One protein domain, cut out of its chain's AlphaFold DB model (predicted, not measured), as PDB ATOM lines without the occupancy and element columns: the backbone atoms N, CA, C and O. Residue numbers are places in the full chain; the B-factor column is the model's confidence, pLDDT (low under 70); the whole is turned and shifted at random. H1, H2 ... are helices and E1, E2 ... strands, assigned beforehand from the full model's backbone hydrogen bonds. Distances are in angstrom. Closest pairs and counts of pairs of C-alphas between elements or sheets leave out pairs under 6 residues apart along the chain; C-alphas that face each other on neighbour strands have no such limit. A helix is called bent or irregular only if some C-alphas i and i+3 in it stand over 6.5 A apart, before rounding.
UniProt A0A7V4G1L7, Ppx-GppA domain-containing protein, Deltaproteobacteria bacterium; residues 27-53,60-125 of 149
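What this domain is: This is residues 27 to 53 and 60 to 125 of the 149 residues of the protein "Ppx-GppA domain-containing protein" of Deltaproteobacteria bacterium (UniProt A0A7V4G1L7). Helices H2 and H4 run opposite ways, H1 crosses both and packs on an antiparallel ribbon, E1 and E2, at one end of them, and short H3 is at their other end. The 93 printed residues, mostly helix, run H1, E1, H2, H3, H4, E2. The whole is compact, radius of gyration of the C-alphas 12.3 A, spanning 33 by 25 by 25 A.

Where its parts are: H1, residues 32 to 45, begins at C-alpha 32 (-29.235, 31.699, -46.661) and measures 20.2 A. E1 is residues 62 to 66, H2 67 to 79, 18.7 A, and H3 82 to 86. H4, residues 93 to 113, 30.9 A, is only just irregular: C-alphas 94 and 97 are 6.8 A apart. E2, residues 117 to 121, ends at C-alpha 121 (-32.984, 23.078, -48.223).

How they stand to each other: H4, the hub, touches H2, closest C-alphas Arg 107 and Leu 70, 6.2 A, at 36 degrees, only just steep. H1 touches H2 with residues 40 to 45 alone, about perpendicular at 89 degrees, closest C-alphas Ala 41 and Leu 73, 5.7 A. In E1 and E2, N 63 and O 120 are 2.8 A apart, within hydrogen-bond range. Every O i to N i+4 pair is within range in H1, H2 and H3; in H4, 13 of 17.

The domain as a whole: Residues 54 to 59 are not printed; C-alphas 53 and 60 are 9.3 A apart. Of the links printed whole, none is long. Mean pLDDT of the printed part is 70.8, with 38 residues under 70.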
ATOM      1  N   SER A  27     -41.588  23.187 -49.965       55.31
ATOM      2  CA  SER A  27     -40.137  23.270 -50.130       55.31
ATOM      3  C   SER A  27     -39.740  24.705 -50.460       55.31
ATOM      4  O   SER A  27     -40.081  25.244 -51.512       55.31
ATOM      5  N   LEU A  28     -39.027  25.344 -49.540       54.59
ATOM      6  CA  LEU A  28     -38.515  26.697 -49.673       54.59
ATOM      7  C   LEU A  28     -37.061  26.660 -50.126       54.59
ATOM      8  O   LEU A  28     -36.151  26.331 -49.363       54.59
ATOM      9  N   TYR A  29     -36.857  27.079 -51.369       54.69
ATOM     10  CA  TYR A  29     -35.547  27.333 -51.953       54.69
ATOM     11  C   TYR A  29     -35.214  28.815 -51.758       54.69
ATOM     12  O   TYR A  29     -35.464  29.655 -52.620       54.69
ATOM     13  N   GLY A  30     -34.745  29.162 -50.561       56.16
ATOM     14  CA  GLY A  30     -34.425  30.539 -50.183       56.16
ATOM     15  C   GLY A  30     -32.936  30.864 -50.282       56.16
ATOM     16  O   GLY A  30     -32.082  29.981 -50.311       56.16
ATOM     17  N   ASN A  31     -32.605  32.159 -50.255       57.09
ATOM     18  CA  ASN A  31     -31.267  32.593 -49.849       57.09
ATOM     19  C   ASN A  31     -30.968  32.093 -48.416       57.09
ATOM     20  O   ASN A  31     -31.871  31.648 -47.705       57.09
ATOM     21  N   ASN A  32     -29.715  32.202 -47.961       62.22
ATOM     22  CA  ASN A  32     -29.235  31.699 -46.661       62.22
ATOM     23  C   ASN A  32     -30.105  32.073 -45.435       62.22
ATOM     24  O   ASN A  32     -29.801  31.633 -44.327       62.22
ATOM     25  N   THR A  33     -31.094  32.968 -45.554       64.19
ATOM     26  CA  THR A  33     -31.957  33.450 -44.464       64.19
ATOM     27  C   THR A  33     -32.972  32.408 -44.043       64.19
ATOM     28  O   THR A  33     -33.084  32.173 -42.848       64.19
ATOM     29  N   ALA A  34     -33.599  31.690 -44.977       65.31
ATOM     30  CA  ALA A  34     -34.455  30.557 -44.613       65.31
ATOM     31  C   ALA A  34     -33.660  29.492 -43.835       65.31
ATOM     32  O   ALA A  34     -34.111  29.001 -42.803       65.31
ATOM     33  N   LEU A  35     -32.426  29.212 -44.269       69.38
ATOM     34  CA  LEU A  35     -31.533  28.280 -43.583       69.38
ATOM     35  C   LEU A  35     -31.064  28.793 -42.214       69.38
ATOM     36  O   LEU A  35     -30.979  28.021 -41.262       69.38
ATOM     37  N   ALA A  36     -30.760  30.087 -42.096       68.75
ATOM     38  CA  ALA A  36     -30.401  30.696 -40.817       68.75
ATOM     39  C   ALA A  36     -31.564  30.600 -39.818       68.75
ATOM     40  O   ALA A  36     -31.351  30.180 -38.687       68.75
ATOM     41  N   ILE A  37     -32.795  30.885 -40.258       72.06
ATOM     42  CA  ILE A  37     -34.017  30.712 -39.460       72.06
ATOM     43  C   ILE A  37     -34.168  29.246 -39.035       72.06
ATOM     44  O   ILE A  37     -34.393  28.976 -37.861       72.06
ATOM     45  N   ALA A  38     -33.959  28.295 -39.951       71.88
ATOM     46  CA  ALA A  38     -34.030  26.863 -39.655       71.88
ATOM     47  C   ALA A  38     -33.009  26.425 -38.593       71.88
ATOM     48  O   ALA A  38     -33.343  25.728 -37.633       71.88
ATOM     49  N   ARG A  39     -31.759  26.883 -38.721       72.06
ATOM     50  CA  ARG A  39     -30.688  26.599 -37.756       72.06
ATOM     51  C   ARG A  39     -30.941  27.249 -36.397       72.06
ATOM     52  O   ARG A  39     -30.653  26.623 -35.380       72.06
ATOM     53  N   LEU A  40     -31.494  28.460 -36.373       72.62
ATOM     54  CA  LEU A  40     -31.870  29.141 -35.135       72.62
ATOM     55  C   LEU A  40     -33.056  28.443 -34.459       72.62
ATOM     56  O   LEU A  40     -32.959  28.135 -33.280       72.62
ATOM     57  N   ALA A  41     -34.106  28.074 -35.195       70.06
ATOM     58  CA  ALA A  41     -35.225  27.295 -34.652       70.06
ATOM     59  C   ALA A  41     -34.760  25.954 -34.047       70.06
ATOM     60  O   ALA A  41     -35.262  25.494 -33.024       70.06
ATOM     61  N   LYS A  42     -33.735  25.327 -34.641       68.69
ATOM     62  CA  LYS A  42     -33.131  24.108 -34.092       68.69
ATOM     63  C   LYS A  42     -32.403  24.352 -32.764       68.69
ATOM     64  O   LYS A  42     -32.452  23.487 -31.892       68.69
ATOM     65  N   SER A  43     -31.716  25.486 -32.608       64.44
ATOM     66  CA  SER A  43     -31.005  25.816 -31.364       64.44
ATOM     67  C   SER A  43     -31.948  26.242 -30.236       64.44
ATOM     68  O   SER A  43     -31.555  26.199 -29.070       64.44
ATOM     69  N   THR A  44     -33.181  26.640 -30.565       62.88
ATOM     70  CA  THR A  44     -34.166  27.137 -29.599       62.88
ATOM     71  C   THR A  44     -35.051  26.047 -29.019       62.88
ATOM     72  O   THR A  44     -35.262  26.047 -27.811       62.88
ATOM     73  N   ASP A  45     -35.547  25.122 -29.844       56.94
ATOM     74  CA  ASP A  45     -36.663  24.273 -29.421       56.94
ATOM     75  C   ASP A  45     -36.269  22.895 -28.897       56.94
ATOM     76  O   ASP A  45     -37.072  22.285 -28.195       56.94
ATOM     77  N   GLY A  46     -35.086  22.353 -29.220       52.16
ATOM     78  CA  GLY A  46     -34.648  21.006 -28.791       52.16
ATOM     79  C   GLY A  46     -35.563  19.835 -29.219       52.16
ATOM     80  O   GLY A  46     -35.165  18.673 -29.162       52.16
ATOM     81  N   LYS A  47     -36.776  20.126 -29.694       43.91
ATOM     82  CA  LYS A  47     -37.836  19.221 -30.099       43.91
ATOM     83  C   LYS A  47     -37.837  19.151 -31.620       43.91
ATOM     84  O   LYS A  47     -38.428  19.981 -32.298       43.91
ATOM     85  N   ALA A  48     -37.106  18.156 -32.114       46.50
ATOM     86  CA  ALA A  48     -37.188  17.559 -33.445       46.50
ATOM     87  C   ALA A  48     -37.643  18.493 -34.589       46.50
ATOM     88  O   ALA A  48     -38.737  18.351 -35.129       46.50
ATOM     89  N   THR A  49     -36.733  19.341 -35.075       50.59
ATOM     90  CA  THR A  49     -36.598  19.450 -36.531       50.59
ATOM     91  C   THR A  49     -36.148  18.068 -37.003       50.59
ATOM     92  O   THR A  49     -35.037  17.634 -36.685       50.59
ATOM     93  N   SER A  50     -37.027  17.306 -37.662       49.31
ATOM     94  CA  SER A  50     -36.615  16.031 -38.243       49.31
ATOM     95  C   SER A  50     -35.617  16.354 -39.344       49.31
ATOM     96  O   SER A  50     -35.983  16.827 -40.421       49.31
ATOM     97  N   MET A  51     -34.337  16.155 -39.048       44.25
ATOM     98  CA  MET A  51     -33.335  16.002 -40.081       44.25
ATOM     99  C   MET A  51     -33.752  14.746 -40.831       44.25
ATOM    100  O   MET A  51     -33.650  13.638 -40.308       44.25
ATOM    101  N   SER A  52     -34.332  14.934 -42.004       47.62
ATOM    102  CA  SER A  52     -34.556  13.837 -42.922       47.62
ATOM    103  C   SER A  52     -33.202  13.534 -43.548       47.62
ATOM    104  O   SER A  52     -32.886  13.952 -44.653       47.62
ATOM    105  N   ASP A  53     -32.360  12.870 -42.764       43.34
ATOM    106  CA  ASP A  53     -31.216  12.141 -43.276       43.34
ATOM    107  C   ASP A  53     -31.792  10.833 -43.821       43.34
ATOM    108  O   ASP A  53     -31.895   9.831 -43.115       43.34
ATOM    109  N   VAL A  60     -27.885  16.641 -50.625       54.97
ATOM    110  CA  VAL A  60     -28.822  17.731 -50.253       54.97
ATOM    111  C   VAL A  60     -29.341  17.571 -48.826       54.97
ATOM    112  O   VAL A  60     -30.249  16.797 -48.552       54.97
ATOM    113  N   ARG A  61     -28.790  18.360 -47.893       62.62
ATOM    114  CA  ARG A  61     -29.340  18.461 -46.536       62.62
ATOM    115  C   ARG A  61     -30.588  19.334 -46.556       62.62
ATOM    116  O   ARG A  61     -30.523  20.510 -46.920       62.62
ATOM    117  N   HIS A  62     -31.706  18.769 -46.123       66.50
ATOM    118  CA  HIS A  62     -32.957  19.492 -45.948       66.50
ATOM    119  C   HIS A  62     -33.443  19.401 -44.496       66.50
ATOM    120  O   HIS A  62     -33.185  18.436 -43.774       66.50
ATOM    121  N   MET A  63     -34.110  20.455 -44.039       69.19
ATOM    122  CA  MET A  63     -34.566  20.628 -42.667       69.19
ATOM    123  C   MET A  63     -36.042  20.989 -42.668       69.19
ATOM    124  O   MET A  63     -36.443  21.954 -43.309       69.19
ATOM    125  N   THR A  64     -36.850  20.240 -41.932       72.62
ATOM    126  CA  THR A  64     -38.266  20.572 -41.765       72.62
ATOM    127  C   THR A  64     -38.432  21.565 -40.616       72.62
ATOM    128  O   THR A  64     -37.967  21.311 -39.510       72.62
ATOM    129  N   LEU A  65     -39.106  22.681 -40.881       75.69
ATOM    130  CA  LEU A  65     -39.453  23.758 -39.956       75.69
ATOM    131  C   LEU A  65     -40.959  23.736 -39.702       75.69
ATOM    132  O   LEU A  65     -41.742  23.935 -40.628       75.69
ATOM    133  N   SER A  66     -41.380  23.516 -38.457       81.31
ATOM    134  CA  SER A  66     -42.801  23.541 -38.103       81.31
ATOM    135  C   SER A  66     -43.284  24.967 -37.844       81.31
ATOM    136  O   SER A  66     -42.525  25.835 -37.404       81.31
ATOM    137  N   LEU A  67     -44.574  25.206 -38.059       80.44
ATOM    138  CA  LEU A  67     -45.199  26.494 -37.772       80.44
ATOM    139  C   LEU A  67     -45.084  26.870 -36.281       80.44
ATOM    140  O   LEU A  67     -44.873  28.038 -35.957       80.44
ATOM    141  N   ASP A  68     -45.152  25.888 -35.382       80.38
ATOM    142  CA  ASP A  68     -44.980  26.112 -33.941       80.38
ATOM    143  C   ASP A  68     -43.549  26.534 -33.593       80.38
ATOM    144  O   ASP A  68     -43.366  27.476 -32.823       80.38
ATOM    145  N   SER A  69     -42.542  25.921 -34.228       79.38
ATOM    146  CA  SER A  69     -41.143  26.323 -34.035       79.38
ATOM    147  C   SER A  69     -40.862  27.738 -34.543       79.38
ATOM    148  O   SER A  69     -40.132  28.505 -33.920       79.38
ATOM    149  N   LEU A  70     -41.515  28.140 -35.637       82.12
ATOM    150  CA  LEU A  70     -41.421  29.505 -36.156       82.12
ATOM    151  C   LEU A  70     -42.046  30.530 -35.212       82.12
ATOM    152  O   LEU A  70     -41.485  31.609 -35.050       82.12
ATOM    153  N   LYS A  71     -43.171  30.202 -34.565       84.12
ATOM    154  CA  LYS A  71     -43.786  31.068 -33.547       84.12
ATOM    155  C   LYS A  71     -42.897  31.218 -32.314       84.12
ATOM    156  O   LYS A  71     -42.747  32.328 -31.810       84.12
ATOM    157  N   ALA A  72     -42.307  30.125 -31.832       83.50
ATOM    158  CA  ALA A  72     -41.392  30.156 -30.691       83.50
ATOM    159  C   ALA A  72     -40.134  30.981 -31.003       83.50
ATOM    160  O   ALA A  72     -39.721  31.830 -30.210       83.50
ATOM    161  N   LEU A  73     -39.568  30.790 -32.199       82.38
ATOM    162  CA  LEU A  73     -38.435  31.572 -32.678       82.38
ATOM    163  C   LEU A  73     -38.785  33.059 -32.829       82.38
ATOM    164  O   LEU A  73     -38.002  33.905 -32.412       82.38
ATOM    165  N   GLU A  74     -39.945  33.389 -33.399       84.94
ATOM    166  CA  GLU A  74     -40.411  34.773 -33.546       84.94
ATOM    167  C   GLU A  74     -40.521  35.477 -32.190       84.94
ATOM    168  O   GLU A  74     -39.988  36.572 -32.048       84.94
ATOM    169  N   GLN A  75     -41.134  34.840 -31.184       84.81
ATOM    170  CA  GLN A  75     -41.224  35.402 -29.830       84.81
ATOM    171  C   GLN A  75     -39.836  35.674 -29.244       84.81
ATOM    172  O   GLN A  75     -39.556  36.784 -28.799       84.81
ATOM    173  N   ARG A  76     -38.910  34.717 -29.364       83.31
ATOM    174  CA  ARG A  76     -37.529  34.917 -28.908       83.31
ATOM    175  C   ARG A  76     -36.824  36.054 -29.652       83.31
ATOM    176  O   ARG A  76     -36.042  36.778 -29.052       83.31
ATOM    177  N   LEU A  77     -37.050  36.201 -30.956       82.31
ATOM    178  CA  LEU A  77     -36.442  37.271 -31.752       82.31
ATOM    179  C   LEU A  77     -37.034  38.653 -31.441       82.31
ATOM    180  O   LEU A  77     -36.335  39.648 -31.638       82.31
ATOM    181  N   ILE A  78     -38.292  38.713 -30.990       84.25
ATOM    182  CA  ILE A  78     -38.942  39.932 -30.490       84.25
ATOM    183  C   ILE A  78     -38.347  40.338 -29.138       84.25
ATOM    184  O   ILE A  78     -38.089  41.520 -28.931       84.25
ATOM    185  N   ASP A  79     -38.076  39.368 -28.264       82.69
ATOM    186  CA  ASP A  79     -37.492  39.613 -26.939       82.69
ATOM    187  C   ASP A  79     -36.015  40.052 -26.993       82.69
ATOM    188  O   ASP A  79     -35.499  40.599 -26.020       82.69
ATOM    189  N   LEU A  80     -35.327  39.830 -28.123       81.06
ATOM    190  CA  LEU A  80     -33.926  40.208 -28.334       81.06
ATOM    191  C   LEU A  80     -33.795  41.582 -29.006       81.06
ATOM    192  O   LEU A  80     -34.370  41.835 -30.070       81.06
ATOM    193  N   ASN A  81     -32.937  42.438 -28.452       77.88
ATOM    194  CA  ASN A  81     -32.547  43.698 -29.087       77.88
ATOM    195  C   ASN A  81     -31.634  43.463 -30.306       77.88
ATOM    196  O   ASN A  81     -30.974  42.434 -30.414       77.88
ATOM    197  N   GLU A  82     -31.524  44.439 -31.217       70.06
ATOM    198  CA  GLU A  82     -30.678  44.343 -32.432       70.06
ATOM    199  C   GLU A  82     -29.247  43.863 -32.151       70.06
ATOM    200  O   GLU A  82     -28.754  42.950 -32.811       70.06
ATOM    201  N   LYS A  83     -28.602  44.413 -31.114       71.31
ATOM    202  CA  LYS A  83     -27.237  44.027 -30.712       71.31
ATOM    203  C   LYS A  83     -27.135  42.597 -30.179       71.31
ATOM    204  O   LYS A  83     -26.066  42.000 -30.252       71.31
ATOM    205  N   GLU A  84     -28.216  42.067 -29.619       72.69
ATOM    206  CA  GLU A  84     -28.288  40.697 -29.106       72.69
ATOM    207  C   GLU A  84     -28.633  39.719 -30.233       72.69
ATOM    208  O   GLU A  84     -28.109  38.607 -30.265       72.69
ATOM    209  N   ARG A  85     -29.438  40.155 -31.215       72.81
ATOM    210  CA  ARG A  85     -29.683  39.409 -32.456       72.81
ATOM    211  C   ARG A  85     -28.408  39.241 -33.275       72.81
ATOM    212  O   ARG A  85     -28.155  38.141 -33.752       72.81
ATOM    213  N   ALA A  86     -27.588  40.284 -33.386       69.00
ATOM    214  CA  ALA A  86     -26.289  40.229 -34.062       69.00
ATOM    215  C   ALA A  86     -25.323  39.203 -33.434       69.00
ATOM    216  O   ALA A  86     -24.519  38.593 -34.126       69.00
ATOM    217  N   GLN A  87     -25.459  38.932 -32.132       71.81
ATOM    218  CA  GLN A  87     -24.639  37.945 -31.422       71.81
ATOM    219  C   GLN A  87     -25.167  36.505 -31.522       71.81
ATOM    220  O   GLN A  87     -24.580  35.592 -30.934       71.81
ATOM    221  N   LEU A  88     -26.270  36.264 -32.241       72.56
ATOM    222  CA  LEU A  88     -26.797  34.913 -32.403       72.56
ATOM    223  C   LEU A  88     -25.829  34.039 -33.221       72.56
ATOM    224  O   LEU A  88     -25.375  34.440 -34.296       72.56
ATOM    225  N   PRO A  89     -25.536  32.807 -32.764       63.75
ATOM    226  CA  PRO A  89     -24.567  31.941 -33.425       63.75
ATOM    227  C   PRO A  89     -25.031  31.582 -34.842       63.75
ATOM    228  O   PRO A  89     -26.091  30.985 -35.035       63.75
ATOM    229  N   GLY A  90     -24.210  31.919 -35.840       64.56
ATOM    230  CA  GLY A  90     -24.488  31.648 -37.255       64.56
ATOM    231  C   GLY A  90     -25.299  32.731 -37.977       64.56
ATOM    232  O   GLY A  90     -25.680  32.513 -39.132       64.56
ATOM    233  N   LEU A  91     -25.548  33.875 -37.331       67.94
ATOM    234  CA  LEU A  91     -26.114  35.069 -37.952       67.94
ATOM    235  C   LEU A  91     -25.010  36.115 -38.173       67.94
ATOM    236  O   LEU A  91     -24.135  36.283 -37.336       67.94
ATOM    237  N   ASP A  92     -25.029  36.759 -39.337       66.94
ATOM    238  CA  ASP A  92     -24.111  37.853 -39.677       66.94
ATOM    239  C   ASP A  92     -24.735  39.184 -39.224       66.94
ATOM    240  O   ASP A  92     -25.964  39.311 -39.279       66.94
ATOM    241  N   ASP A  93     -23.931  40.169 -38.821       65.56
ATOM    242  CA  ASP A  93     -24.409  41.475 -38.341       65.56
ATOM    243  C   ASP A  93     -25.341  42.147 -39.359       65.56
ATOM    244  O   ASP A  93     -26.398  42.660 -38.996       65.56
ATOM    245  N   LEU A  94     -25.033  42.039 -40.660       69.25
ATOM    246  CA  LEU A  94     -25.862  42.599 -41.739       69.25
ATOM    247  C   LEU A  94     -27.240  41.921 -41.864       69.25
ATOM    248  O   LEU A  94     -28.127  42.380 -42.586       69.25
ATOM    249  N   ARG A  95     -27.400  40.760 -41.225       70.19
ATOM    250  CA  ARG A  95     -28.577  39.890 -41.308       70.19
ATOM    251  C   ARG A  95     -29.398  39.911 -40.021       70.19
ATOM    252  O   ARG A  95     -30.529  39.429 -40.040       70.19
ATOM    253  N   ALA A  96     -28.876  40.509 -38.949       71.81
ATOM    254  CA  ALA A  96     -29.578  40.714 -37.684       71.81
ATOM    255  C   ALA A  96     -30.874  41.525 -37.852       71.81
ATOM    256  O   ALA A  96     -31.875  41.233 -37.195       71.81
ATOM    257  N   ASP A  97     -30.888  42.466 -38.797       73.94
ATOM    258  CA  ASP A  97     -32.044  43.330 -39.057       73.94
ATOM    259  C   ASP A  97     -33.100  42.638 -39.931       73.94
ATOM    260  O   ASP A  97     -34.295  42.918 -39.845       73.94
ATOM    261  N   THR A  98     -32.677  41.682 -40.765       81.50
ATOM    262  CA  THR A  98     -33.558  40.995 -41.726       81.50
ATOM    263  C   THR A  98     -34.105  39.664 -41.212       81.50
ATOM    264  O   THR A  98     -35.072  39.142 -41.772       81.50
ATOM    265  N   ILE A  99     -33.545  39.113 -40.129       82.06
ATOM    266  CA  ILE A  99     -33.952  37.806 -39.598       82.06
ATOM    267  C   ILE A  99     -35.367  37.822 -39.013       82.06
ATOM    268  O   ILE A  99     -36.150  36.905 -39.269       82.06
ATOM    269  N   LEU A 100     -35.721  38.875 -38.271       82.88
ATOM    270  CA  LEU A 100     -37.041  39.027 -37.667       82.88
ATOM    271  C   LEU A 100     -38.130  39.182 -38.743       82.88
ATOM    272  O   LEU A 100     -39.030  38.339 -38.771       82.88
ATOM    273  N   PRO A 101     -38.054  40.152 -39.680       83.31
ATOM    274  CA  PRO A 101     -39.064  40.269 -40.732       83.31
ATOM    275  C   PRO A 101     -39.099  39.036 -41.647       83.31
ATOM    276  O   PRO A 101     -40.179  38.633 -42.075       83.31
ATOM    277  N   GLY A 102     -37.960  38.373 -41.889       84.00
ATOM    278  CA  GLY A 102     -37.916  37.107 -42.627       84.00
ATOM    279  C   GLY A 102     -38.667  35.971 -41.923       84.00
ATOM    280  O   GLY A 102     -39.392  35.217 -42.571       84.00
ATOM    281  N   THR A 103     -38.553  35.883 -40.595       84.62
ATOM    282  CA  THR A 103     -39.272  34.890 -39.778       84.62
ATOM    283  C   THR A 103     -40.777  35.164 -39.774       84.62
ATOM    284  O   THR A 103     -41.568  34.248 -40.001       84.62
ATOM    285  N   VAL A 104     -41.180  36.431 -39.611       86.88
ATOM    286  CA  VAL A 104     -42.587  36.867 -39.676       86.88
ATOM    287  C   VAL A 104     -43.194  36.553 -41.045       86.88
ATOM    288  O   VAL A 104     -44.301  36.015 -41.127       86.88
ATOM    289  N   MET A 105     -42.469  36.853 -42.128       87.19
ATOM    290  CA  MET A 105     -42.911  36.572 -43.492       87.19
ATOM    291  C   MET A 105     -43.112  35.072 -43.702       87.19
ATOM    292  O   MET A 105     -44.160  34.658 -44.186       87.19
ATOM    293  N   LEU A 106     -42.144  34.254 -43.285       82.50
ATOM    294  CA  LEU A 106     -42.214  32.803 -43.411       82.50
ATOM    295  C   LEU A 106     -43.387  32.205 -42.619       82.50
ATOM    296  O   LEU A 106     -44.155  31.410 -43.161       82.50
ATOM    297  N   ARG A 107     -43.579  32.631 -41.364       85.00
ATOM    298  CA  ARG A 107     -44.749  32.238 -40.566       85.00
ATOM    299  C   ARG A 107     -46.045  32.607 -41.280       85.00
ATOM    300  O   ARG A 107     -46.952  31.784 -41.368       85.00
ATOM    301  N   THR A 108     -46.137  33.843 -41.766       84.88
ATOM    302  CA  THR A 108     -47.348  34.359 -42.414       84.88
ATOM    303  C   THR A 108     -47.643  33.597 -43.704       84.88
ATOM    304  O   THR A 108     -48.787  33.225 -43.934       84.88
ATOM    305  N   LEU A 109     -46.621  33.280 -44.504       84.38
ATOM    306  CA  LEU A 109     -46.757  32.457 -45.707       84.38
ATOM    307  C   LEU A 109     -47.286  31.059 -45.387       84.38
ATOM    308  O   LEU A 109     -48.241  30.619 -46.018       84.38
ATOM    309  N   LEU A 110     -46.721  30.383 -44.384       82.00
ATOM    310  CA  LEU A 110     -47.200  29.065 -43.963       82.00
ATOM    311  C   LEU A 110     -48.641  29.112 -43.444       82.00
ATOM    312  O   LEU A 110     -49.446  28.245 -43.778       82.00
ATOM    313  N   GLN A 111     -48.983  30.150 -42.680       83.31
ATOM    314  CA  GLN A 111     -50.323  30.342 -42.133       83.31
ATOM    315  C   GLN A 111     -51.362  30.628 -43.224       83.31
ATOM    316  O   GLN A 111     -52.452  30.064 -43.181       83.31
ATOM    317  N   LEU A 112     -51.026  31.470 -44.206       83.94
ATOM    318  CA  LEU A 112     -51.897  31.778 -45.344       83.94
ATOM    319  C   LEU A 112     -52.049  30.589 -46.289       83.94
ATOM    320  O   LEU A 112     -53.131  30.368 -46.823       83.94
ATOM    321  N   ALA A 113     -50.982  29.818 -46.483       80.38
ATOM    322  CA  ALA A 113     -51.030  28.625 -47.307       80.38
ATOM    323  C   ALA A 113     -51.773  27.464 -46.608       80.38
ATOM    324  O   ALA A 113     -52.188  26.523 -47.277       80.38
ATOM    325  N   GLY A 114     -51.940  27.510 -45.279       79.19
ATOM    326  CA  GLY A 114     -52.571  26.444 -44.491       79.19
ATOM    327  C   GLY A 114     -51.656  25.244 -44.219       79.19
ATOM    328  O   GLY A 114     -52.143  24.145 -43.966       79.19
ATOM    329  N   TYR A 115     -50.335  25.438 -44.277       78.62
ATOM    330  CA  TYR A 115     -49.346  24.367 -44.157       78.62
ATOM    331  C   TYR A 115     -48.781  24.299 -42.732       78.62
ATOM    332  O   TYR A 115     -48.366  25.326 -42.186       78.62
ATOM    333  N   PRO A 116     -48.693  23.102 -42.122       73.06
ATOM    334  CA  PRO A 116     -48.179  22.953 -40.761       73.06
ATOM    335  C   PRO A 116     -46.645  23.035 -40.683       73.06
ATOM    336  O   PRO A 116     -46.101  23.257 -39.598       73.06
ATOM    337  N   ALA A 117     -45.939  22.855 -41.806       71.75
ATOM    338  CA  ALA A 117     -44.480  22.867 -41.865       71.75
ATOM    339  C   ALA A 117     -43.932  23.256 -43.252       71.75
ATOM    340  O   ALA A 117     -44.579  23.037 -44.278       71.75
ATOM    341  N   ALA A 118     -42.708  23.789 -43.266       74.56
ATOM    342  CA  ALA A 118     -41.895  24.032 -44.456       74.56
ATOM    343  C   ALA A 118     -40.684  23.093 -44.493       74.56
ATOM    344  O   ALA A 118     -40.050  22.858 -43.468       74.56
ATOM    345  N   LEU A 119     -40.304  22.632 -45.682       71.81
ATOM    346  CA  LEU A 119     -38.991  22.048 -45.948       71.81
ATOM    347  C   LEU A 119     -38.036  23.157 -46.367       71.81
ATOM    348  O   LEU A 119     -38.306  23.888 -47.310       71.81
ATOM    349  N   VAL A 120     -36.910  23.287 -45.681       71.12
ATOM    350  CA  VAL A 120     -35.853  24.236 -46.024       71.12
ATOM    351  C   VAL A 120     -34.623  23.462 -46.452       71.12
ATOM    352  O   VAL A 120     -34.069  22.680 -45.683       71.12
ATOM    353  N   CYS A 121     -34.187  23.694 -47.680       63.53
ATOM    354  CA  CYS A 121     -32.984  23.078 -48.223       63.53
ATOM    355  C   CYS A 121     -31.761  23.956 -47.939       63.53
ATOM    356  O   CYS A 121     -31.857  25.182 -47.895       63.53
ATOM    357  N   GLU A 122     -30.593  23.333 -47.765       58.47
ATOM    358  CA  GLU A 122     -29.324  24.070 -47.709       58.47
ATOM    359  C   GLU A 122     -28.862  24.567 -49.084       58.47
ATOM    360  O   GLU A 122     -28.057  25.492 -49.155       58.47
ATOM    361  N   SER A 123     -29.396  23.988 -50.161       54.69
ATOM    362  CA  SER A 123     -29.127  24.385 -51.543       54.69
ATOM    363  C   SER A 123     -29.954  25.615 -51.921       54.69
ATOM    364  O   SER A 123     -31.186  25.578 -51.942       54.69
ATOM    365  N   ALA A 124     -29.268  26.708 -52.233       64.12
ATOM    366  CA  ALA A 124     -29.839  27.971 -52.664       64.12
ATOM    367  C   ALA A 124     -29.880  28.074 -54.200       64.12
ATOM    368  O   ALA A 124     -29.455  27.189 -54.947       64.12
ATOM    369  N   LEU A 125     -30.362  29.220 -54.694       57.94
ATOM    370  CA  LEU A 125     -30.486  29.537 -56.123       57.94
ATOM    371  C   LEU A 125     -29.187  29.307 -56.922       57.94
ATOM    372  O   LEU A 125     -29.244  29.023 -58.114       57.94
TER     373      LEU A 125